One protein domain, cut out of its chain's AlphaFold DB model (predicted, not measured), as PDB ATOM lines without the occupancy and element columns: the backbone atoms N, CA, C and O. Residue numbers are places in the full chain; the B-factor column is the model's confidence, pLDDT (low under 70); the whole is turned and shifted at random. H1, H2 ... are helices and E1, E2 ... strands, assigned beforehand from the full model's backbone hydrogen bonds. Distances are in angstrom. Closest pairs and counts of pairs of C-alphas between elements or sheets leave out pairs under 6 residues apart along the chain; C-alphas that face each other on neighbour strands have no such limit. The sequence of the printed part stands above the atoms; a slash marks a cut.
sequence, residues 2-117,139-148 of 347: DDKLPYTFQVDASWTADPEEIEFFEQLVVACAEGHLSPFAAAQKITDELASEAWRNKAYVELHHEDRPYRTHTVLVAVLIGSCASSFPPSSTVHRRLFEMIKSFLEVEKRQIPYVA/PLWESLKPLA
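What this domain is: This is residues 2 to 117 and 139 to 148 of the 347 residues of an uncharacterized protein of Aureobasidium melanogenum CBS 110374 (UniProt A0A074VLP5). The long helix H3 pairs with H2 in a helical hairpin, and this hairpin packs crosswise on a second, shorter one made of H4 and H5. Little H1 packs on H2 and H4, the far part of H3 runs on beyond the other helices, and the chain folds back from there through residues 65 to 73 to H4. The short strand E1 lies beside H3 near Ala 51. The printed part has 126 residues, mostly helix, in the order H1, H2, H3, H4, H5, E1. It is compact, with a radius of gyration of the C-alphas of 14.9 A, yet elongated in outline, spanning 51 by 31 by 22 A.

Where its parts are: Find C-alpha 39 at (382.890, 263.512, 304.117); from there H3 runs through residues 39 to 64, 37.1 A, to C-alpha 64 at (385.159, 250.051, 269.588). Before it comes H2, residues 19 to 34, 21.4 A long, with a kink of 27 degrees near residue 28. H1 is residues 9 to 12. After H3 look for H4, residues 74 to 86, 18.6 A, and H5, residues 93 to 104, 16.4 A. E1, residues 112 to 114, ends at C-alpha 114 at (377.406, 261.275, 279.458).

How they stand to each other: Start at the hub, H2, which touches the four other helices. With residues 25 to 32 it touches H3, closest at the C-alphas of Cys 32 and Pro 39, 5.8 A; this hairpin has a shallow tilt of 13 degrees, opposite ways. H2 touches H4 at a steep tilt of 50 degrees, the same way, with the C-alphas of Glu 26 and Leu 80 closest at 6.2 A. H2 touches H5 with residues 29 to 34, at a steep tilt of 69.8 degrees, only just short of about perpendicular; the C-alphas of Ala 33 and Val 94 are closest, 4.8 A. H3 touches H5 with residues 39 to 43 at a steep tilt of 57 degrees, closest at the C-alphas of Pro 39 and Met 101, 4.2 A. H4 and H5, a hairpin, touch at a shallow tilt of 22 degrees, closest at the C-alphas of Ala 85 and His 95, 6.1 A. H1 touches H4, the C-alphas of Phe 9 and Leu 80 being closest at 6.1 A. E1 pairs with no named strand; its closest C-alpha to H3 is that of Ile 113, 5.4 A from Ala 51. In H3, H4 and H5 every O i to N i+4 pair is within hydrogen-bond range; in H2 it is 11 of 12, and H1 is too short for such a pair.

The domain as a whole: The C-alphas farthest apart, those of Asp 2 and His 65, are 51.3 A apart. Residues 118 to 138 are cut out, and C-alphas 117 and 139 stand 14.2 A apart across the cut. The link from H2 to H3 is tight, and no link is long. The mean pLDDT of the printed part is 91.2; residues 2, 116 and 117 are under 70.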
ATOM      1  N   ASP A   2     379.435 245.537 320.454       63.16
ATOM      2  CA  ASP A   2     379.463 244.898 319.138       63.16
ATOM      3  C   ASP A   2     380.692 245.398 318.376       63.16
ATOM      4  O   ASP A   2     380.892 246.610 318.241       63.16
ATOM      5  N   ASP A   3     381.529 244.464 317.937       77.50
ATOM      6  CA  ASP A   3     382.789 244.761 317.267       77.50
ATOM      7  C   ASP A   3     382.574 245.112 315.785       77.50
ATOM      8  O   ASP A   3     381.547 244.796 315.177       77.50
ATOM      9  N   LYS A   4     383.563 245.793 315.189       88.69
ATOM     10  CA  LYS A   4     383.622 246.011 313.735       88.69
ATOM     11  C   LYS A   4     383.671 244.647 313.044       88.69
ATOM     12  O   LYS A   4     384.566 243.849 313.319       88.69
ATOM     13  N   LEU A   5     382.754 244.416 312.112       89.00
ATOM     14  CA  LEU A   5     382.764 243.229 311.266       89.00
ATOM     15  C   LEU A   5     383.760 243.410 310.107       89.00
ATOM     16  O   LEU A   5     384.038 244.546 309.705       89.00
ATOM     17  N   PRO A   6     384.311 242.314 309.559       89.56
ATOM     18  CA  PRO A   6     385.160 242.380 308.377       89.56
ATOM     19  C   PRO A   6     384.431 243.013 307.189       89.56
ATOM     20  O   PRO A   6     383.240 242.778 306.987       89.56
ATOM     21  N   TYR A   7     385.167 243.775 306.381       89.81
ATOM     22  CA  TYR A   7     384.663 244.254 305.099       89.81
ATOM     23  C   TYR A   7     384.513 243.103 304.105       89.81
ATOM     24  O   TYR A   7     385.330 242.184 304.075       89.81
ATOM     25  N   THR A   8     383.498 243.195 303.252       90.00
ATOM     26  CA  THR A   8     383.191 242.198 302.214       90.00
ATOM     27  C   THR A   8     382.900 242.853 300.865       90.00
ATOM     28  O   THR A   8     382.161 242.297 300.060       90.00
ATOM     29  N   PHE A   9     383.474 244.032 300.608       91.75
ATOM     30  CA  PHE A   9     383.236 244.836 299.405       91.75
ATOM     31  C   PHE A   9     383.346 244.034 298.109       91.75
ATOM     32  O   PHE A   9     382.433 244.076 297.293       91.75
ATOM     33  N   GLN A  10     384.408 243.238 297.967       90.94
ATOM     34  CA  GLN A  10     384.645 242.406 296.785       90.94
ATOM     35  C   GLN A  10     383.524 241.395 296.533       90.94
ATOM     36  O   GLN A  10     383.185 241.140 295.388       90.94
ATOM     37  N   VAL A  11     382.923 240.837 297.588       88.25
ATOM     38  CA  VAL A  11     381.793 239.900 297.466       88.25
ATOM     39  C   VAL A  11     380.497 240.658 297.191       88.25
ATOM     40  O   VAL A  11     379.717 240.279 296.326       88.25
ATOM     41  N   ASP A  12     380.277 241.752 297.912       88.62
ATOM     42  CA  ASP A  12     379.039 242.527 297.851       88.62
ATOM     43  C   ASP A  12     378.867 243.263 296.511       88.62
ATOM     44  O   ASP A  12     377.739 243.465 296.056       88.62
ATOM     45  N   ALA A  13     379.982 243.660 295.889       90.19
ATOM     46  CA  ALA A  13     380.039 244.446 294.660       90.19
ATOM     47  C   ALA A  13     380.528 243.656 293.429       90.19
ATOM     48  O   ALA A  13     380.655 244.239 292.354       90.19
ATOM     49  N   SER A  14     380.751 242.339 293.532       87.88
ATOM     50  CA  SER A  14     381.310 241.533 292.428       87.88
ATOM     51  C   SER A  14     380.478 241.549 291.145       87.88
ATOM     52  O   SER A  14     380.972 241.225 290.072       87.88
ATOM     53  N   TRP A  15     379.181 241.840 291.252       86.06
ATOM     54  CA  TRP A  15     378.256 241.861 290.121       86.06
ATOM     55  C   TRP A  15     378.211 243.215 289.405       86.06
ATOM     56  O   TRP A  15     377.678 243.290 288.299       86.06
ATOM     57  N   THR A  16     378.730 244.286 290.019       84.38
ATOM     58  CA  THR A  16     378.612 245.648 289.474       84.38
ATOM     59  C   THR A  16     379.882 246.161 288.805       84.38
ATOM     60  O   THR A  16     379.763 247.062 287.974       84.38
ATOM     61  N   ALA A  17     381.064 245.661 289.164       88.50
ATOM     62  CA  ALA A  17     382.337 246.184 288.674       88.50
ATOM     63  C   ALA A  17     383.459 245.147 288.809       88.50
ATOM     64  O   ALA A  17     383.323 244.173 289.556       88.50
ATOM     65  N   ASP A  18     384.563 245.372 288.102       91.69
ATOM     66  CA  ASP A  18     385.744 244.518 288.196       91.69
ATOM     67  C   ASP A  18     386.518 244.783 289.509       91.69
ATOM     68  O   ASP A  18     386.429 245.876 290.077       91.69
ATOM     69  N   PRO A  19     387.314 243.821 290.020       93.88
ATOM     70  CA  PRO A  19     387.977 243.942 291.325       93.88
ATOM     71  C   PRO A  19     388.835 245.200 291.515       93.88
ATOM     72  O   PRO A  19     388.865 245.752 292.614       93.88
ATOM     73  N   GLU A  20     389.506 245.662 290.457       93.56
ATOM     74  CA  GLU A  20     390.348 246.869 290.469       93.56
ATOM     75  C   GLU A  20     389.507 248.149 290.637       93.56
ATOM     76  O   GLU A  20     389.886 249.061 291.373       93.56
ATOM     77  N   GLU A  21     388.335 248.200 290.000       91.81
ATOM     78  CA  GLU A  21     387.379 249.307 290.123       91.81
ATOM     79  C   GLU A  21     386.761 249.317 291.530       91.81
ATOM     80  O   GLU A  21     386.658 250.370 292.167       91.81
ATOM     81  N   ILE A  22     386.416 248.134 292.056       94.75
ATOM     82  CA  ILE A  22     385.946 247.966 293.438       94.75
ATOM     83  C   ILE A  22     387.009 248.470 294.421       94.75
ATOM     84  O   ILE A  22     386.686 249.276 295.294       94.75
ATOM     85  N   GLU A  23     388.268 248.043 294.260       96.38
ATOM     86  CA  GLU A  23     389.381 248.426 295.137       96.38
ATOM     87  C   GLU A  23     389.592 249.950 295.158       96.38
ATOM     88  O   GLU A  23     389.812 250.553 296.210       96.38
ATOM     89  N   PHE A  24     389.477 250.609 294.006       95.69
ATOM     90  CA  PHE A  24     389.632 252.056 293.944       95.69
ATOM     91  C   PHE A  24     388.544 252.793 294.747       95.69
ATOM     92  O   PHE A  24     388.847 253.631 295.607       95.69
ATOM     93  N   PHE A  25     387.266 252.493 294.496       96.94
ATOM     94  CA  PHE A  25     386.175 253.203 295.169       96.94
ATOM     95  C   PHE A  25     386.031 252.795 296.638       96.94
ATOM     96  O   PHE A  25     385.681 253.646 297.465       96.94
ATOM     97  N   GLU A  26     386.332 251.544 297.004       96.19
ATOM     98  CA  GLU A  26     386.283 251.126 298.407       96.19
ATOM     99  C   GLU A  26     387.307 251.906 299.236       96.19
ATOM    100  O   GLU A  26     386.976 252.341 300.336       96.19
ATOM    101  N   GLN A  27     388.503 252.191 298.701       97.44
ATOM    102  CA  GLN A  27     389.514 252.985 299.404       97.44
ATOM    103  C   GLN A  27     389.001 254.392 299.734       97.44
ATOM    104  O   GLN A  27     389.257 254.902 300.827       97.44
ATOM    105  N   LEU A  28     388.234 255.017 298.834       98.00
ATOM    106  CA  LEU A  28     387.626 256.329 299.079       98.00
ATOM    107  C   LEU A  28     386.536 256.261 300.160       98.00
ATOM    108  O   LEU A  28     386.508 257.108 301.061       98.00
ATOM    109  N   VAL A  29     385.672 255.242 300.108       97.75
ATOM    110  CA  VAL A  29     384.607 255.027 301.104       97.75
ATOM    111  C   VAL A  29     385.199 254.707 302.480       97.75
ATOM    112  O   VAL A  29     384.791 255.306 303.478       97.75
ATOM    113  N   VAL A  30     386.198 253.825 302.549       97.44
ATOM    114  CA  VAL A  30     386.903 253.448 303.784       97.44
ATOM    115  C   VAL A  30     387.663 254.639 304.354       97.44
ATOM    116  O   VAL A  30     387.548 254.916 305.548       97.44
ATOM    117  N   ALA A  31     388.365 255.414 303.525       97.75
ATOM    118  CA  ALA A  31     389.060 256.610 303.988       97.75
ATOM    119  C   ALA A  31     388.093 257.629 304.614       97.75
ATOM    120  O   ALA A  31     388.424 258.235 305.637       97.75
ATOM    121  N   CYS A  32     386.883 257.791 304.065       98.12
ATOM    122  CA  CYS A  32     385.832 258.584 304.701       98.12
ATOM    123  C   CYS A  32     385.348 257.954 306.013       98.12
ATOM    124  O   CYS A  32     385.238 258.640 307.030       98.12
ATOM    125  N   ALA A  33     385.041 256.656 306.006       95.75
ATOM    126  CA  ALA A  33     384.535 255.933 307.168       95.75
ATOM    127  C   ALA A  33     385.499 256.043 308.359       95.75
ATOM    128  O   ALA A  33     385.119 256.479 309.452       95.75
ATOM    129  N   GLU A  34     386.772 255.736 308.132       94.81
ATOM    130  CA  GLU A  34     387.817 255.714 309.156       94.81
ATOM    131  C   GLU A  34     388.316 257.125 309.516       94.81
ATOM    132  O   GLU A  34     388.825 257.351 310.614       94.81
ATOM    133  N   GLY A  35     387.986 258.133 308.700       94.75
ATOM    134  CA  GLY A  35     388.229 259.552 308.988       94.75
ATOM    135  C   GLY A  35     389.573 260.066 308.482       94.75
ATOM    136  O   GLY A  35     390.032 261.115 308.927       94.75
ATOM    137  N   HIS A  36     390.192 259.340 307.554       97.50
ATOM    138  CA  HIS A  36     391.347 259.792 306.785       97.50
ATOM    139  C   HIS A  36     390.967 260.862 305.750       97.50
ATOM    140  O   HIS A  36     391.795 261.696 305.391       97.50
ATOM    141  N   LEU A  37     389.707 260.869 305.303       97.06
ATOM    142  CA  LEU A  37     389.112 261.921 304.485       97.06
ATOM    143  C   LEU A  37     387.886 262.511 305.184       97.06
ATOM    144  O   LEU A  37     387.131 261.802 305.850       97.06
ATOM    145  N   SER A  38     387.674 263.819 305.013       98.12
ATOM    146  CA  SER A  38     386.409 264.434 305.410       98.12
ATOM    147  C   SER A  38     385.282 263.969 304.476       98.12
ATOM    148  O   SER A  38     385.550 263.691 303.303       98.12
ATOM    149  N   PRO A  39     384.021 263.928 304.946       98.19
ATOM    150  CA  PRO A  39     382.890 263.512 304.117       98.19
ATOM    151  C   PRO A  39     382.758 264.303 302.811       98.19
ATOM    152  O   PRO A  39     382.585 263.716 301.746       98.19
ATOM    153  N   PHE A  40     382.943 265.625 302.871       98.25
ATOM    154  CA  PHE A  40     382.922 266.486 301.689       98.25
ATOM    155  C   PHE A  40     384.079 266.187 300.723       98.25
ATOM    156  O   PHE A  40     383.869 266.083 299.518       98.25
ATOM    157  N   ALA A  41     385.303 266.000 301.233       98.06
ATOM    158  CA  ALA A  41     386.456 265.697 300.385       98.06
ATOM    159  C   ALA A  41     386.335 264.319 299.714       98.06
ATOM    160  O   ALA A  41     386.723 264.165 298.558       98.06
ATOM    161  N   ALA A  42     385.789 263.327 300.423       98.25
ATOM    162  CA  ALA A  42     385.498 262.018 299.853       98.25
ATOM    163  C   ALA A  42     384.420 262.114 298.764       98.25
ATOM    164  O   ALA A  42     384.635 261.614 297.663       98.25
ATOM    165  N   ALA A  43     383.321 262.833 299.028       98.06
ATOM    166  CA  ALA A  43     382.277 263.079 298.037       98.06
ATOM    167  C   ALA A  43     382.835 263.765 296.780       98.06
ATOM    168  O   ALA A  43     382.537 263.328 295.671       98.06
ATOM    169  N   GLN A  44     383.698 264.777 296.933       98.06
ATOM    170  CA  GLN A  44     384.334 265.470 295.808       98.06
ATOM    171  C   GLN A  44     385.206 264.516 294.980       98.06
ATOM    172  O   GLN A  44     385.031 264.436 293.770       98.06
ATOM    173  N   LYS A  45     386.082 263.735 295.627       97.88
ATOM    174  CA  LYS A  45     386.948 262.767 294.930       97.88
ATOM    175  C   LYS A  45     386.156 261.696 294.186       97.88
ATOM    176  O   LYS A  45     386.466 261.406 293.037       97.88
ATOM    177  N   ILE A  46     385.126 261.138 294.824       97.56
ATOM    178  CA  ILE A  46     384.232 260.161 294.192       97.56
ATOM    179  C   ILE A  46     383.532 260.795 292.982       97.56
ATOM    180  O   ILE A  46     383.457 260.182 291.926       97.56
ATOM    181  N   THR A  47     383.055 262.035 293.112       96.88
ATOM    182  CA  THR A  47     382.386 262.772 292.026       96.88
ATOM    183  C   THR A  47     383.307 263.004 290.835       96.88
ATOM    184  O   THR A  47     382.895 262.802 289.693       96.88
ATOM    185  N   ASP A  48     384.545 263.425 291.098       96.56
ATOM    186  CA  ASP A  48     385.538 263.682 290.059       96.56
ATOM    187  C   ASP A  48     385.914 262.385 289.326       96.56
ATOM    188  O   ASP A  48     385.959 262.380 288.093       96.56
ATOM    189  N   GLU A  49     386.096 261.272 290.050       96.06
ATOM    190  CA  GLU A  49     386.414 259.993 289.409       96.06
ATOM    191  C   GLU A  49     385.232 259.428 288.623       96.06
ATOM    192  O   GLU A  49     385.401 259.056 287.467       96.06
ATOM    193  N   LEU A  50     384.022 259.429 289.190       95.00
ATOM    194  CA  LEU A  50     382.826 258.965 288.481       95.00
ATOM    195  C   LEU A  50     382.642 259.703 287.153       95.00
ATOM    196  O   LEU A  50     382.279 259.093 286.147       95.00
ATOM    197  N   ALA A  51     382.902 261.012 287.137       94.12
ATOM    198  CA  ALA A  51     382.832 261.792 285.914       94.12
ATOM    199  C   ALA A  51     383.938 261.416 284.922       94.12
ATOM    200  O   ALA A  51     383.651 261.192 283.745       94.12
ATOM    201  N   SER A  52     385.182 261.313 285.394       94.06
ATOM    202  CA  SER A  52     386.330 260.875 284.595       94.06
ATOM    203  C   SER A  52     386.081 259.510 283.940       94.06
ATOM    204  O   SER A  52     386.215 259.365 282.724       94.06
ATOM    205  N   GLU A  53     385.655 258.520 284.719       92.50
ATOM    206  CA  GLU A  53     385.362 257.166 284.251       92.50
ATOM    207  C   GLU A  53     384.209 257.106 283.269       92.50
ATOM    208  O   GLU A  53     384.327 256.429 282.251       92.50
ATOM    209  N   ALA A  54     383.126 257.842 283.515       91.62
ATOM    210  CA  ALA A  54     381.994 257.851 282.600       91.62
ATOM    211  C   ALA A  54     382.407 258.360 281.206       91.62
ATOM    212  O   ALA A  54     382.035 257.773 280.187       91.62
ATOM    213  N   TRP A  55     383.242 259.404 281.140       92.88
ATOM    214  CA  TRP A  55     383.786 259.897 279.869       92.88
ATOM    215  C   TRP A  55     384.788 258.931 279.232       92.88
ATOM    216  O   TRP A  55     384.742 258.740 278.014       92.88
ATOM    217  N   ARG A  56     385.651 258.282 280.027       92.00
ATOM    218  CA  ARG A  56     386.560 257.231 279.533       92.00
ATOM    219  C   ARG A  56     385.781 256.047 278.951       92.00
ATOM    220  O   ARG A  56     386.112 255.583 277.863       92.00
ATOM    221  N   ASN A  57     384.723 255.601 279.629       90.56
ATOM    222  CA  ASN A  57     383.876 254.497 279.182       90.56
ATOM    223  C   ASN A  57     383.158 254.841 277.877       90.56
ATOM    224  O   ASN A  57     383.190 254.039 276.947       90.56
ATOM    225  N   LYS A  58     382.584 256.046 277.773       90.12
ATOM    226  CA  LYS A  58     381.974 256.525 276.530       90.12
ATOM    227  C   LYS A  58     382.966 256.507 275.368       90.12
ATOM    228  O   LYS A  58     382.674 255.913 274.337       90.12
ATOM    229  N   ALA A  59     384.143 257.110 275.550       89.75
ATOM    230  CA  ALA A  59     385.162 257.158 274.504       89.75
ATOM    231  C   ALA A  59     385.596 255.752 274.061       89.75
ATOM    232  O   ALA A  59     385.788 255.512 272.872       89.75
ATOM    233  N   TYR A  60     385.713 254.813 275.004       90.62
ATOM    234  CA  TYR A  60     386.032 253.420 274.707       90.62
ATOM    235  C   TYR A  60     384.927 252.728 273.895       90.62
ATOM    236  O   TYR A  60     385.230 252.115 272.873       90.62
ATOM    237  N   VAL A  61     383.662 252.851 274.313       87.81
ATOM    238  CA  VAL A  61     382.498 252.266 273.619       87.81
ATOM    239  C   VAL A  61     382.380 252.802 272.194       87.81
ATOM    240  O   VAL A  61     382.239 252.023 271.254       87.81
ATOM    241  N   GLU A  62     382.497 254.123 272.021       88.19
ATOM    242  CA  GLU A  62     382.418 254.777 270.710       88.19
ATOM    243  C   GLU A  62     383.580 254.365 269.793       88.19
ATOM    244  O   GLU A  62     383.364 254.120 268.606       88.19
ATOM    245  N   LEU A  63     384.796 254.242 270.338       93.81
ATOM    246  CA  LEU A  63     385.984 253.815 269.593       93.81
ATOM    247  C   LEU A  63     385.884 252.362 269.101       93.81
ATOM    248  O   LEU A  63     386.378 252.053 268.020       93.81
ATOM    249  N   HIS A  64     385.269 251.482 269.893       91.94
ATOM    250  CA  HIS A  64     385.159 250.051 269.588       91.94
ATOM    251  C   HIS A  64     383.818 249.662 268.951       91.94
ATOM    252  O   HIS A  64     383.619 248.490 268.639       91.94
ATOM    253  N   HIS A  65     382.922 250.629 268.722       88.81
ATOM    254  CA  HIS A  65     381.577 250.407 268.183       88.81
ATOM    255  C   HIS A  65     380.774 249.360 268.976       88.81
ATOM    256  O   HIS A  65     380.072 248.532 268.393       88.81
ATOM    257  N   GLU A  66     380.894 249.372 270.306       87.62
ATOM    258  CA  GLU A  66     380.145 248.451 271.162       87.62
ATOM    259  C   GLU A  66     378.675 248.882 271.266       87.62
ATOM    260  O   GLU A  66     378.375 250.036 271.569       87.62
ATOM    261  N   ASP A  67     377.752 247.942 271.063       82.44
ATOM    262  CA  ASP A  67     376.310 248.167 271.218       82.44
ATOM    263  C   ASP A  67     375.881 247.888 272.667       82.44
ATOM    264  O   ASP A  67     375.270 246.867 272.987       82.44
ATOM    265  N   ARG A  68     376.320 248.753 273.588       80.69
ATOM    266  CA  ARG A  68     375.949 248.693 275.010       80.69
ATOM    267  C   ARG A  68     375.864 250.091 275.629       80.69
ATOM    268  O   ARG A  68     376.569 250.996 275.176       80.69
ATOM    269  N   PRO A  69     375.080 250.280 276.707       78.31
ATOM    270  CA  PRO A  69     375.030 251.559 277.406       78.31
ATOM    271  C   PRO A  69     376.380 251.930 278.042       78.31
ATOM    272  O   PRO A  69     377.193 251.068 278.410       78.31
ATOM    273  N   TYR A  70     376.597 253.238 278.208       81.44
ATOM    274  CA  TYR A  70     377.728 253.762 278.970       81.44
ATOM    275  C   TYR A  70     377.546 253.437 280.448       81.44
ATOM    276  O   TYR A  70     376.474 253.643 281.017       81.44
ATOM    277  N   ARG A  71     378.608 252.943 281.076       80.56
ATOM    278  CA  ARG A  71     378.595 252.639 282.504       80.56
ATOM    279  C   ARG A  71     378.929 253.884 283.310       80.56
ATOM    280  O   ARG A  71     379.852 254.626 282.979       80.56
ATOM    281  N   THR A  72     378.198 254.061 284.402       82.38
ATOM    282  CA  THR A  72     378.544 254.975 285.486       82.38
ATOM    283  C   THR A  72     378.637 254.152 286.766       82.38
ATOM    284  O   THR A  72     377.725 253.400 287.106       82.38
ATOM    285  N   HIS A  73     379.736 254.269 287.509       91.00
ATOM    286  CA  HIS A  73     379.933 253.508 288.750       91.00
ATOM    287  C   HIS A  73     379.132 254.063 289.944       91.00
ATOM    288  O   HIS A  73     379.483 253.842 291.103       91.00
ATOM    289  N   THR A  74     378.018 254.769 289.708       92.19
ATOM    290  CA  THR A  74     377.160 255.272 290.794       92.19
ATOM    291  C   THR A  74     376.516 254.128 291.578       92.19
ATOM    292  O   THR A  74     376.392 254.219 292.800       92.19
ATOM    293  N   VAL A  75     376.180 253.027 290.895       90.50
ATOM    294  CA  VAL A  75     375.697 251.778 291.507       90.50
ATOM    295  C   VAL A  75     376.760 251.170 292.423       90.50
ATOM    296  O   VAL A  75     376.474 250.900 293.589       90.50
ATOM    297  N   LEU A  76     378.001 251.043 291.940       93.56
ATOM    298  CA  LEU A  76     379.132 250.558 292.733       93.56
ATOM    299  C   LEU A  76     379.309 251.378 294.014       93.56
ATOM    300  O   LEU A  76     379.364 250.817 295.106       93.56
ATOM    301  N   VAL A  77     379.318 252.709 293.906       96.56
ATOM    302  CA  VAL A  77     379.439 253.596 295.072       96.56
ATOM    303  C   VAL A  77     378.311 253.356 296.080       96.56
ATOM    304  O   VAL A  77     378.571 253.279 297.281       96.56
ATOM    305  N   ALA A  78     377.067 253.193 295.622       94.94
ATOM    306  CA  ALA A  78     375.947 252.894 296.508       94.94
ATOM    307  C   ALA A  78     376.135 251.560 297.247       94.94
ATOM    308  O   ALA A  78     375.974 251.518 298.471       94.94
ATOM    309  N   VAL A  79     376.529 250.496 296.540       92.75
ATOM    310  CA  VAL A  79     376.795 249.170 297.126       92.75
ATOM    311  C   VAL A  79     377.918 249.243 298.161       92.75
ATOM    312  O   VAL A  79     377.752 248.755 299.279       92.75
ATOM    313  N   LEU A  80     379.025 249.917 297.847       96.56
ATOM    314  CA  LEU A  80     380.158 250.081 298.762       96.56
ATOM    315  C   LEU A  80     379.773 250.851 300.028       96.56
ATOM    316  O   LEU A  80     380.174 250.476 301.130       96.56
ATOM    317  N   ILE A  81     378.947 251.895 299.915       97.12
ATOM    318  CA  ILE A  81     378.431 252.612 301.088       97.12
ATOM    319  C   ILE A  81     377.588 251.679 301.967       97.12
ATOM    320  O   ILE A  81     377.779 251.657 303.185       97.12
ATOM    321  N   GLY A  82     376.683 250.895 301.369       93.31
ATOM    322  CA  GLY A  82     375.838 249.936 302.089       93.31
ATOM    323  C   GLY A  82     376.656 248.838 302.773       93.31
ATOM    324  O   GLY A  82     376.493 248.584 303.969       93.31
ATOM    325  N   SER A  83     377.607 248.250 302.046       93.56
ATOM    326  CA  SER A  83     378.548 247.251 302.561       93.56
ATOM    327  C   SER A  83     379.370 247.804 303.731       93.56
ATOM    328  O   SER A  83     379.414 247.200 304.812       93.56
ATOM    329  N   CYS A  84     379.919 249.016 303.586       95.88
ATOM    330  CA  CYS A  84     380.671 249.670 304.648       95.88
ATOM    331  C   CYS A  84     379.777 249.917 305.866       95.88
ATOM    332  O   CYS A  84     380.166 249.581 306.981       95.88
ATOM    333  N   ALA A  85     378.571 250.459 305.679       93.94
ATOM    334  CA  ALA A  85     377.637 250.715 306.773       93.94
ATOM    335  C   ALA A  85     377.254 249.427 307.520       93.94
ATOM    336  O   ALA A  85     377.213 249.424 308.750       93.94
ATOM    337  N   SER A  86     377.050 248.316 306.808       92.06
ATOM    338  CA  SER A  86     376.731 247.018 307.416       92.06
ATOM    339  C   SER A  86     377.840 246.496 308.347       92.06
ATOM    340  O   SER A  86     377.565 245.760 309.292       92.06
ATOM    341  N   SER A  87     379.090 246.918 308.136       92.50
ATOM    342  CA  SER A  87     380.250 246.427 308.892       92.50
ATOM    343  C   SER A  87     380.409 247.072 310.275       92.50
ATOM    344  O   SER A  87     381.188 246.593 311.095       92.50
ATOM    345  N   PHE A  88     379.685 248.161 310.557       91.62
ATOM    346  CA  PHE A  88     379.824 248.911 311.807       91.62
ATOM    347  C   PHE A  88     378.540 248.918 312.628       91.62
ATOM    348  O   PHE A  88     377.455 249.032 312.056       91.62
ATOM    349  N   PRO A  89     378.652 248.886 313.969       86.38
ATOM    350  CA  PRO A  89     377.489 248.874 314.837       86.38
ATOM    351  C   PRO A  89     376.615 250.126 314.649       86.38
ATOM    352  O   PRO A  89     377.117 251.188 314.238       86.38
ATOM    353  N   PRO A  90     375.312 250.037 314.978       82.25
ATOM    354  CA  PRO A  90     374.387 251.156 314.879       82.25
ATOM    355  C   PRO A  90     374.901 252.376 315.642       82.25
ATOM    356  O   PRO A  90     375.492 252.260 316.713       82.25
ATOM    357  N   SER A  91     374.640 253.571 315.114       79.81
ATOM    358  CA  SER A  91     375.085 254.849 315.700       79.81
ATOM    359  C   SER A  91     376.608 255.059 315.764       79.81
ATOM    360  O   SER A  91     377.056 256.033 316.377       79.81
ATOM    361  N   SER A  92     377.411 254.204 315.121       86.44
ATOM    362  CA  SER A  92     378.859 254.408 315.021       86.44
ATOM    363  C   SER A  92     379.210 255.761 314.383       86.44
ATOM    364  O   SER A  92     378.458 256.337 313.588       86.44
ATOM    365  N   THR A  93     380.399 256.280 314.698       90.56
ATOM    366  CA  THR A  93     380.939 257.482 314.035       90.56
ATOM    367  C   THR A  93     381.059 257.294 312.523       90.56
ATOM    368  O   THR A  93     380.876 258.258 311.781       90.56
ATOM    369  N   VAL A  94     381.274 256.059 312.062       93.75
ATOM    370  CA  VAL A  94     381.285 255.692 310.641       93.75
ATOM    371  C   VAL A  94     379.938 255.965 309.982       93.75
ATOM    372  O   VAL A  94     379.894 256.668 308.977       93.75
ATOM    373  N   HIS A  95     378.823 255.511 310.568       90.88
ATOM    374  CA  HIS A  95     377.482 255.808 310.038       90.88
ATOM    375  C   HIS A  95     377.205 257.310 309.962       90.88
ATOM    376  O   HIS A  95     376.486 257.772 309.079       90.88
ATOM    377  N   ARG A  96     377.754 258.108 310.885       91.56
ATOM    378  CA  ARG A  96     377.641 259.569 310.800       91.56
ATOM    379  C   ARG A  96     378.396 260.114 309.588       91.56
ATOM    380  O   ARG A  96     377.786 260.828 308.801       91.56
ATOM    381  N   ARG A  97     379.660 259.726 309.416       96.19
ATOM    382  CA  ARG A  97     380.520 260.190 308.314       96.19
ATOM    383  C   ARG A  97     380.003 259.758 306.945       96.19
ATOM    384  O   ARG A  97     379.920 260.589 306.052       96.19
ATOM    385  N   LEU A  98     379.593 258.496 306.792       97.25
ATOM    386  CA  LEU A  98     379.001 257.999 305.544       97.25
ATOM    387  C   LEU A  98     377.719 258.761 305.195       97.25
ATOM    388  O   LEU A  98     377.511 259.141 304.050       97.25
ATOM    389  N   PHE A  99     376.875 259.033 306.190       94.06
ATOM    390  CA  PHE A  99     375.659 259.814 305.984       94.06
ATOM    391  C   PHE A  99     375.954 261.271 305.587       94.06
ATOM    392  O   PHE A  99     375.292 261.817 304.707       94.06
ATOM    393  N   GLU A 100     376.944 261.905 306.219       95.00
ATOM    394  CA  GLU A 100     377.416 263.242 305.841       95.00
ATOM    395  C   GLU A 100     377.985 263.247 304.416       95.00
ATOM    396  O   GLU A 100     377.683 264.157 303.654       95.00
ATOM    397  N   MET A 101     378.710 262.198 304.015       97.88
ATOM    398  CA  MET A 101     379.270 262.062 302.667       97.88
ATOM    399  C   MET A 101     378.161 261.976 301.616       97.88
ATOM    400  O   MET A 101     378.225 262.675 300.608       97.88
ATOM    401  N   ILE A 102     377.108 261.190 301.878       96.69
ATOM    402  CA  ILE A 102     375.929 261.107 301.002       96.69
ATOM    403  C   ILE A 102     375.290 262.487 300.816       96.69
ATOM    404  O   ILE A 102     374.955 262.861 299.696       96.69
ATOM    405  N   LYS A 103     375.131 263.258 301.900       94.38
ATOM    406  CA  LYS A 103     374.588 264.622 301.817       94.38
ATOM    407  C   LYS A 103     375.500 265.549 301.014       94.38
ATOM    408  O   LYS A 103     375.001 266.308 300.187       94.38
ATOM    409  N   SER A 104     376.814 265.440 301.200       97.06
ATOM    410  CA  SER A 104     377.790 266.266 300.491       97.06
ATOM    411  C   SER A 104     377.799 266.052 298.976       97.06
ATOM    412  O   SER A 104     378.187 266.975 298.269       97.06
ATOM    413  N   PHE A 105     377.314 264.926 298.436       96.38
ATOM    414  CA  PHE A 105     377.156 264.786 296.980       96.38
ATOM    415  C   PHE A 105     376.258 265.873 296.365       96.38
ATOM    416  O   PHE A 105     376.483 266.273 295.231       96.38
ATOM    417  N   LEU A 106     375.279 266.405 297.105       93.31
ATOM    418  CA  LEU A 106     374.442 267.513 296.624       93.31
ATOM    419  C   LEU A 106     375.127 268.889 296.730       93.31
ATOM    420  O   LEU A 106     374.620 269.865 296.180       93.31
ATOM    421  N   GLU A 107     376.245 268.976 297.452       94.19
ATOM    422  CA  GLU A 107     376.951 270.224 297.775       94.19
ATOM    423  C   GLU A 107     378.253 270.405 296.983       94.19
ATOM    424  O   GLU A 107     378.740 271.528 296.851       94.19
ATOM    425  N   VAL A 108     378.835 269.315 296.478       95.50
ATOM    426  CA  VAL A 108     380.053 269.353 295.656       95.50
ATOM    427  C   VAL A 108     379.818 270.063 294.326       95.50
ATOM    428  O   VAL A 108     378.694 270.192 293.832       95.50
ATOM    429  N   GLU A 109     380.912 270.509 293.710       93.00
ATOM    430  CA  GLU A 109     380.851 271.077 292.370       93.00
ATOM    431  C   GLU A 109     380.353 270.017 291.375       93.00
ATOM    432  O   GLU A 109     380.972 268.966 291.193       93.00
ATOM    433  N   LYS A 110     379.219 270.297 290.725       90.88
ATOM    434  CA  LYS A 110     378.579 269.360 289.798       90.88
ATOM    435  C   LYS A 110     379.477 269.105 288.590       90.88
ATOM    436  O   LYS A 110     379.894 270.036 287.900       90.88
ATOM    437  N   ARG A 111     379.726 267.830 288.292       92.12
ATOM    438  CA  ARG A 111     380.446 267.389 287.089       92.12
ATOM    439  C   ARG A 111     379.462 266.937 286.022       92.12
ATOM    440  O   ARG A 111     378.385 266.454 286.340       92.12
ATOM    441  N   GLN A 112     379.818 267.102 284.753       91.62
ATOM    442  CA  GLN A 112     379.018 266.581 283.646       91.62
ATOM    443  C   GLN A 112     379.388 265.120 283.395       91.62
ATOM    444  O   GLN A 112     380.574 264.801 283.335       91.62
ATOM    445  N   ILE A 113     378.388 264.264 283.202       89.62
ATOM    446  CA  ILE A 113     378.545 262.870 282.770       89.62
ATOM    447  C   ILE A 113     377.788 262.644 281.459       89.62
ATOM    448  O   ILE A 113     376.811 263.351 281.210       89.62
ATOM    449  N   PRO A 114     378.195 261.686 280.611       87.19
ATOM    450  CA  PRO A 114     377.406 261.275 279.458       87.19
ATOM    451  C   PRO A 114     375.957 260.963 279.827       87.19
ATOM    452  O   PRO A 114     375.692 260.354 280.863       87.19
ATOM    453  N   TYR A 115     375.021 261.351 278.961       80.12
ATOM    454  CA  TYR A 115     373.642 260.900 279.102       80.12
ATOM    455  C   TYR A 115     373.580 259.380 278.897       80.12
ATOM    456  O   TYR A 115     374.001 258.872 277.856       80.12
ATOM    457  N   VAL A 116     373.057 258.672 279.897       66.94
ATOM    458  CA  VAL A 116     372.730 257.248 279.815       66.94
ATOM    459  C   VAL A 116     371.217 257.169 279.663       66.94
ATOM    460  O   VAL A 116     370.487 257.590 280.559       66.94
ATOM    461  N   ALA A 117     370.736 256.680 278.520       55.69
ATOM    462  CA  ALA A 117     369.330 256.322 278.394       55.69
ATOM    463  C   ALA A 117     369.088 255.140 279.343       55.69
ATOM    464  O   ALA A 117     369.627 254.057 279.131       55.69
ATOM    465  N   PRO A 139     374.318 266.840 284.392       89.94
ATOM    466  CA  PRO A 139     375.032 267.093 285.634       89.94
ATOM    467  C   PRO A 139     374.833 265.945 286.631       89.94
ATOM    468  O   PRO A 139     373.717 265.584 287.007       89.94
ATOM    469  N   LEU A 140     375.947 265.411 287.115       89.44
ATOM    470  CA  LEU A 140     375.992 264.490 288.235       89.44
ATOM    471  C   LEU A 140     375.558 265.224 289.516       89.44
ATOM    472  O   LEU A 140     375.932 266.377 289.749       89.44
ATOM    473  N   TRP A 141     374.744 264.542 290.323       91.38
ATOM    474  CA  TRP A 141     374.185 265.033 291.591       91.38
ATOM    475  C   TRP A 141     373.199 266.208 291.505       91.38
ATOM    476  O   TRP A 141     373.072 267.001 292.437       91.38
ATOM    477  N   GLU A 142     372.402 266.303 290.436       86.88
ATOM    478  CA  GLU A 142     371.135 267.059 290.515       86.88
ATOM    479  C   GLU A 142     370.183 266.500 291.575       86.88
ATOM    480  O   GLU A 142     369.419 267.232 292.200       86.88
ATOM    481  N   SER A 143     370.260 265.191 291.786       88.56
ATOM    482  CA  SER A 143     369.632 264.482 292.887       88.56
ATOM    483  C   SER A 143     370.500 263.283 293.263       88.56
ATOM    484  O   SER A 143     371.416 262.915 292.526       88.56
ATOM    485  N   LEU A 144     370.179 262.635 294.382       88.88
ATOM    486  CA  LEU A 144     370.815 261.379 294.790       88.88
ATOM    487  C   LEU A 144     370.231 260.149 294.073       88.88
ATOM    488  O   LEU A 144     370.706 259.042 294.300       88.88
ATOM    489  N   LYS A 145     369.251 260.327 293.169       87.19
ATOM    490  CA  LYS A 145     368.626 259.233 292.404       87.19
ATOM    491  C   LYS A 145     369.623 258.295 291.700       87.19
ATOM    492  O   LYS A 145     369.352 257.101 291.714       87.19
ATOM    493  N   PRO A 146     370.761 258.757 291.133       87.94
ATOM    494  CA  PRO A 146     371.728 257.858 290.496       87.94
ATOM    495  C   PRO A 146     372.352 256.814 291.435       87.94
ATOM    496  O   PRO A 146     372.905 255.829 290.952       87.94
ATOM    497  N   LEU A 147     372.288 257.022 292.757       89.62
ATOM    498  CA  LEU A 147     372.729 256.034 293.744       89.62
ATOM    499  C   LEU A 147     371.703 254.914 293.945       89.62
ATOM    500  O   LEU A 147     372.104 253.841 294.380       89.62
ATOM    501  N   ALA A 148     370.420 255.151 293.648       87.00
ATOM    502  CA  ALA A 148     369.323 254.179 293.712       87.00
ATOM    503  C   ALA A 148     369.441 253.194 294.894       87.00
ATOM    504  O   ALA A 148     369.516 251.977 294.693       87.00
TER     505      ALA A 148